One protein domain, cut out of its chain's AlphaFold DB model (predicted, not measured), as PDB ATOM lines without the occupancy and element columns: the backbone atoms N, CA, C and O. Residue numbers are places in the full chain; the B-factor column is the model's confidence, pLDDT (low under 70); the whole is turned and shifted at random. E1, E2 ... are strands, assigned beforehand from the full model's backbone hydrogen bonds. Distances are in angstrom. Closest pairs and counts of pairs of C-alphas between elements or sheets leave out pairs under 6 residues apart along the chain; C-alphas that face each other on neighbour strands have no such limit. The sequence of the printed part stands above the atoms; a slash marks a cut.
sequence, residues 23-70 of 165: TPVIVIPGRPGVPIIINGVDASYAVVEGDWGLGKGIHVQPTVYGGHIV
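This is residues 23 to 70 of the 165 residues of an uncharacterized protein of Bradyrhizobium sp. (UniProt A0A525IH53). With little regular structure, this is an elongated tangle of loops round a small two-stranded hairpin, E1 and E2. The opening stretch pairs briefly with E1 through residues 25 to 26, then loops round through Gly 33 at one end, while the long hairpin loop through Gly 57 makes the other end. The printed part has 48 residues, no named helix and two antiparallel strands, E1 then E2; the class is all strand, though these hold only 6 residues. It is compact, radius of gyration of the C-alphas 10.9 A, spanning 32 by 20 by 14 A.

Residues 25 to 26 pair antiparallel with residues 47 to 48 of E1, residues 47 to 49. Residues 41 to 42 pair antiparallel with residues 37 to 38 and with residues 68 to 69. E1 and E2, residues 63 to 65, are antiparallel neighbours at 155 degrees; N 49 and O 63, 2.9 A apart, are within hydrogen-bond range.

E1 begins at C-alpha 47 (191.457, 201.691, 113.703) and measures 6.7 A; E2 measures 6.6 A and ends at C-alpha 65 (189.241, 204.406, 117.527).

The C-alphas farthest apart, of Gly 33 and Gly 57, are 32.1 A apart. The printed part has no cut. The link E1 to E2 is long, 13 residues; its residues 51 to 59 have pLDDT under 70.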
ATOM      1  N   THR A  23     193.006 190.785 115.212       70.38
ATOM      2  CA  THR A  23     193.738 192.023 115.494       70.38
ATOM      3  C   THR A  23     192.921 193.238 115.069       70.38
ATOM      4  O   THR A  23     192.103 193.116 114.155       70.38
ATOM      5  N   PRO A  24     193.142 194.409 115.689       78.56
ATOM      6  CA  PRO A  24     192.577 195.658 115.197       78.56
ATOM      7  C   PRO A  24     192.999 195.907 113.740       78.56
ATOM      8  O   PRO A  24     194.143 195.639 113.362       78.56
ATOM      9  N   VAL A  25     192.066 196.401 112.927       83.69
ATOM     10  CA  VAL A  25     192.237 196.615 111.483       83.69
ATOM     11  C   VAL A  25     192.167 198.107 111.181       83.69
ATOM     12  O   VAL A  25     191.328 198.815 111.729       83.69
ATOM     13  N   ILE A  26     193.042 198.594 110.303       88.31
ATOM     14  CA  ILE A  26     192.947 199.958 109.775       88.31
ATOM     15  C   ILE A  26     191.994 199.949 108.585       88.31
ATOM     16  O   ILE A  26     192.169 199.179 107.640       88.31
ATOM     17  N   VAL A  27     191.007 200.835 108.611       88.69
ATOM     18  CA  VAL A  27     190.037 200.986 107.528       88.69
ATOM     19  C   VAL A  27     190.647 201.842 106.421       88.69
ATOM     20  O   VAL A  27     190.876 203.038 106.591       88.69
ATOM     21  N   ILE A  28     190.900 201.236 105.262       90.50
ATOM     22  CA  ILE A  28     191.406 201.940 104.078       90.50
ATOM     23  C   ILE A  28     190.261 202.086 103.068       90.50
ATOM     24  O   ILE A  28     189.769 201.069 102.570       90.50
ATOM     25  N   PRO A  29     189.825 203.314 102.731       90.38
ATOM     26  CA  PRO A  29     188.770 203.506 101.748       90.38
ATOM     27  C   PRO A  29     189.258 203.143 100.341       90.38
ATOM     28  O   PRO A  29     190.356 203.515  99.930       90.38
ATOM     29  N   GLY A  30     188.412 202.456  99.567       89.94
ATOM     30  CA  GLY A  30     188.723 202.092  98.177       89.94
ATOM     31  C   GLY A  30     188.818 203.298  97.230       89.94
ATOM     32  O   GLY A  30     189.468 203.222  96.189       89.94
ATOM     33  N   ARG A  31     188.196 204.425  97.600       91.19
ATOM     34  CA  ARG A  31     188.289 205.709  96.898       91.19
ATOM     35  C   ARG A  31     188.549 206.832  97.907       91.19
ATOM     36  O   ARG A  31     187.736 207.003  98.816       91.19
ATOM     37  N   PRO A  32     189.603 207.646  97.725       87.56
ATOM     38  CA  PRO A  32     189.814 208.834  98.546       87.56
ATOM     39  C   PRO A  32     188.599 209.776  98.496       87.56
ATOM     40  O   PRO A  32     188.085 210.069  97.415       87.56
ATOM     41  N   GLY A  33     188.145 210.242  99.662       84.50
ATOM     42  CA  GLY A  33     187.015 211.171  99.803       84.50
ATOM     43  C   GLY A  33     185.629 210.527  99.923       84.50
ATOM     44  O   GLY A  33     184.649 211.256 100.047       84.50
ATOM     45  N   VAL A  34     185.521 209.194  99.899       88.56
ATOM     46  CA  VAL A  34     184.273 208.485 100.228       88.56
ATOM     47  C   VAL A  34     184.387 207.939 101.655       88.56
ATOM     48  O   VAL A  34     185.232 207.067 101.870       88.56
ATOM     49  N   PRO A  35     183.585 208.431 102.619       88.88
ATOM     50  CA  PRO A  35     183.691 207.997 104.004       88.88
ATOM     51  C   PRO A  35     183.189 206.561 104.180       88.88
ATOM     52  O   PRO A  35     182.215 206.146 103.545       88.88
ATOM     53  N   ILE A  36     183.831 205.810 105.072       89.75
ATOM     54  CA  ILE A  36     183.341 204.516 105.554       89.75
ATOM     55  C   ILE A  36     182.726 204.742 106.928       89.75
ATOM     56  O   ILE A  36     183.435 205.024 107.888       89.75
ATOM     57  N   ILE A  37     181.405 204.610 107.027       91.12
ATOM     58  CA  ILE A  37     180.669 204.902 108.258       91.12
ATOM     59  C   ILE A  37     180.377 203.606 109.013       91.12
ATOM     60  O   ILE A  37     179.735 202.701 108.481       91.12
ATOM     61  N   ILE A  38     180.803 203.544 110.276       88.62
ATOM     62  CA  ILE A  38     180.493 202.462 111.217       88.62
ATOM     63  C   ILE A  38     179.847 203.096 112.448       88.62
ATOM     64  O   ILE A  38     180.445 203.954 113.091       88.62
ATOM     65  N   ASN A  39     178.620 202.689 112.783       87.06
ATOM     66  CA  ASN A  39     177.872 203.198 113.945       87.06
ATOM     67  C   ASN A  39     177.773 204.742 114.007       87.06
ATOM     68  O   ASN A  39     177.824 205.325 115.085       87.06
ATOM     69  N   GLY A  40     177.662 205.412 112.854       88.12
ATOM     70  CA  GLY A  40     177.586 206.880 112.772       88.12
ATOM     71  C   GLY A  40     178.930 207.609 112.897       88.12
ATOM     72  O   GLY A  40     178.965 208.838 112.901       88.12
ATOM     73  N   VAL A  41     180.040 206.875 112.971       89.94
ATOM     74  CA  VAL A  41     181.399 207.423 112.992       89.94
ATOM     75  C   VAL A  41     182.059 207.167 111.639       89.94
ATOM     76  O   VAL A  41     182.024 206.045 111.132       89.94
ATOM     77  N   ASP A  42     182.673 208.195 111.057       91.94
ATOM     78  CA  ASP A  42     183.576 208.059 109.921       91.94
ATOM     79  C   ASP A  42     184.832 207.333 110.396       91.94
ATOM     80  O   ASP A  42     185.664 207.880 111.124       91.94
ATOM     81  N   ALA A  43     184.922 206.068 110.009       92.25
ATOM     82  CA  ALA A  43     186.024 205.183 110.315       92.25
ATOM     83  C   ALA A  43     187.126 205.254 109.249       92.25
ATOM     84  O   ALA A  43     188.066 204.474 109.315       92.25
ATOM     85  N   SER A  44     187.046 206.147 108.256       91.50
ATOM     86  CA  SER A  44     188.077 206.264 107.217       91.50
ATOM     87  C   SER A  44     189.446 206.546 107.835       91.50
ATOM     88  O   SER A  44     189.625 207.534 108.538       91.50
ATOM     89  N   TYR A  45     190.421 205.676 107.558       91.06
ATOM     90  CA  TYR A  45     191.767 205.705 108.145       91.06
ATOM     91  C   TYR A  45     191.813 205.523 109.672       91.06
ATOM     92  O   TYR A  45     192.875 205.676 110.276       91.06
ATOM     93  N   ALA A  46     190.692 205.155 110.293       90.88
ATOM     94  CA  ALA A  46     190.606 204.836 111.708       90.88
ATOM     95  C   ALA A  46     190.946 203.362 111.968       90.88
ATOM     96  O   ALA A  46     190.927 202.512 111.068       90.88
ATOM     97  N   VAL A  47     191.244 203.061 113.231       89.81
ATOM     98  CA  VAL A  47     191.457 201.691 113.703       89.81
ATOM     99  C   VAL A  47     190.128 201.135 114.199       89.81
ATOM    100  O   VAL A  47     189.459 201.766 115.014       89.81
ATOM    101  N   VAL A  48     189.752 199.948 113.734       87.81
ATOM    102  CA  VAL A  48     188.525 199.253 114.129       87.81
ATOM    103  C   VAL A  48     188.871 197.940 114.809       87.81
ATOM    104  O   VAL A  48     189.628 197.117 114.294       87.81
ATOM    105  N   GLU A  49     188.292 197.746 115.984       83.81
ATOM    106  CA  GLU A  49     188.388 196.535 116.789       83.81
ATOM    107  C   GLU A  49     187.029 195.824 116.795       83.81
ATOM    108  O   GLU A  49     186.004 196.490 116.866       83.81
ATOM    109  N   GLY A  50     186.984 194.489 116.708       73.62
ATOM    110  CA  GLY A  50     185.724 193.723 116.734       73.62
ATOM    111  C   GLY A  50     185.300 193.061 115.415       73.62
ATOM    112  O   GLY A  50     184.381 192.247 115.426       73.62
ATOM    113  N   ASP A  51     185.991 193.311 114.297       65.88
ATOM    114  CA  ASP A  51     185.679 192.701 112.981       65.88
ATOM    115  C   ASP A  51     186.077 191.206 112.871       65.88
ATOM    116  O   ASP A  51     185.800 190.506 111.900       65.88
ATOM    117  N   TRP A  52     186.684 190.645 113.916       62.97
ATOM    118  CA  TRP A  52     187.085 189.234 113.981       62.97
ATOM    119  C   TRP A  52     185.934 188.225 113.971       62.97
ATOM    120  O   TRP A  52     186.152 187.009 113.934       62.97
ATOM    121  N   GLY A  53     184.702 188.716 114.040       59.53
ATOM    122  CA  GLY A  53     183.523 187.899 114.222       59.53
ATOM    123  C   GLY A  53     183.032 187.134 113.004       59.53
ATOM    124  O   GLY A  53     182.466 186.045 113.148       59.53
ATOM    125  N   LEU A  54     183.271 187.662 111.802       58.41
ATOM    126  CA  LEU A  54     182.673 187.122 110.580       58.41
ATOM    127  C   LEU A  54     183.236 185.737 110.215       58.41
ATOM    128  O   LEU A  54     182.493 184.857 109.792       58.41
ATOM    129  N   GLY A  55     184.533 185.511 110.451       59.88
ATOM    130  CA  GLY A  55     185.195 184.228 110.178       59.88
ATOM    131  C   GLY A  55     185.017 183.162 111.266       59.88
ATOM    132  O   GLY A  55     185.289 181.991 111.014       59.88
ATOM    133  N   LYS A  56     184.574 183.547 112.475       64.50
ATOM    134  CA  LYS A  56     184.414 182.637 113.628       64.50
ATOM    135  C   LYS A  56     182.956 182.440 114.063       64.50
ATOM    136  O   LYS A  56     182.716 181.739 115.040       64.50
ATOM    137  N   GLY A  57     181.993 183.049 113.364       62.53
ATOM    138  CA  GLY A  57     180.566 182.963 113.699       62.53
ATOM    139  C   GLY A  57     180.183 183.655 115.015       62.53
ATOM    140  O   GLY A  57     179.132 183.355 115.573       62.53
ATOM    141  N   ILE A  58     181.024 184.562 115.526       68.19
ATOM    142  CA  ILE A  58     180.810 185.286 116.789       68.19
ATOM    143  C   ILE A  58     180.720 186.770 116.470       68.19
ATOM    144  O   ILE A  58     181.740 187.392 116.230       68.19
ATOM    145  N   HIS A  59     179.538 187.373 116.480       66.31
ATOM    146  CA  HIS A  59     179.418 188.796 116.167       66.31
ATOM    147  C   HIS A  59     179.719 189.655 117.407       66.31
ATOM    148  O   HIS A  59     178.973 189.611 118.384       66.31
ATOM    149  N   VAL A  60     180.809 190.426 117.375       75.75
ATOM    150  CA  VAL A  60     181.122 191.446 118.388       75.75
ATOM    151  C   VAL A  60     180.845 192.810 117.773       75.75
ATOM    152  O   VAL A  60     181.169 193.037 116.611       75.75
ATOM    153  N   GLN A  61     180.234 193.715 118.537       83.00
ATOM    154  CA  GLN A  61     180.004 195.077 118.069       83.00
ATOM    155  C   GLN A  61     181.364 195.756 117.809       83.00
ATOM    156  O   GLN A  61     182.171 195.846 118.739       83.00
ATOM    157  N   PRO A  62     181.639 196.237 116.582       84.19
ATOM    158  CA  PRO A  62     182.905 196.881 116.287       84.19
ATOM    159  C   PRO A  62     183.026 198.228 117.004       84.19
ATOM    160  O   PRO A  62     182.081 199.020 117.044       84.19
ATOM    161  N   THR A  63     184.213 198.483 117.548       87.62
ATOM    162  CA  THR A  63     184.609 199.726 118.210       87.62
ATOM    163  C   THR A  63     185.587 200.474 117.310       87.62
ATOM    164  O   THR A  63     186.581 199.904 116.861       87.62
ATOM    165  N   VAL A  64     185.300 201.746 117.030       90.88
ATOM    166  CA  VAL A  64     186.132 202.614 116.183       90.88
ATOM    167  C   VAL A  64     186.985 203.516 117.071       90.88
ATOM    168  O   VAL A  64     186.455 204.239 117.914       90.88
ATOM    169  N   TYR A  65     188.296 203.524 116.852       89.62
ATOM    170  CA  TYR A  65     189.241 204.406 117.527       89.62
ATOM    171  C   TYR A  65     189.690 205.533 116.596       89.62
ATOM    172  O   TYR A  65     190.283 205.283 115.547       89.62
ATOM    173  N   GLY A  66     189.451 206.780 117.012       86.44
ATOM    174  CA  GLY A  66     189.965 207.975 116.330       86.44
ATOM    175  C   GLY A  66     189.147 208.470 115.131       86.44
ATOM    176  O   GLY A  66     189.602 209.378 114.447       86.44
ATOM    177  N   GLY A  67     187.964 207.903 114.879       85.94
ATOM    178  CA  GLY A  67     187.049 208.389 113.846       85.94
ATOM    179  C   GLY A  67     186.313 209.677 114.235       85.94
ATOM    180  O   GLY A  67     186.288 210.076 115.402       85.94
ATOM    181  N   HIS A  68     185.684 210.320 113.252       84.88
ATOM    182  CA  HIS A  68     184.906 211.547 113.448       84.88
ATOM    183  C   HIS A  68     183.407 211.247 113.432       84.88
ATOM    184  O   HIS A  68     182.948 210.446 112.625       84.88
ATOM    185  N   ILE A  69     182.624 211.884 114.303       84.56
ATOM    186  CA  ILE A  69     181.160 211.754 114.255       84.56
ATOM    187  C   ILE A  69     180.667 212.382 112.951       84.56
ATOM    188  O   ILE A  69     181.009 213.527 112.649       84.56
ATOM    189  N   VAL A  70     179.878 211.627 112.187       81.00
ATOM    190  CA  VAL A  70     179.254 212.119 110.957       81.00
ATOM    191  C   VAL A  70     177.897 212.697 111.310       81.00
ATOM    192  O   VAL A  70     177.084 212.033 111.952       81.00
TER     193      VAL A  70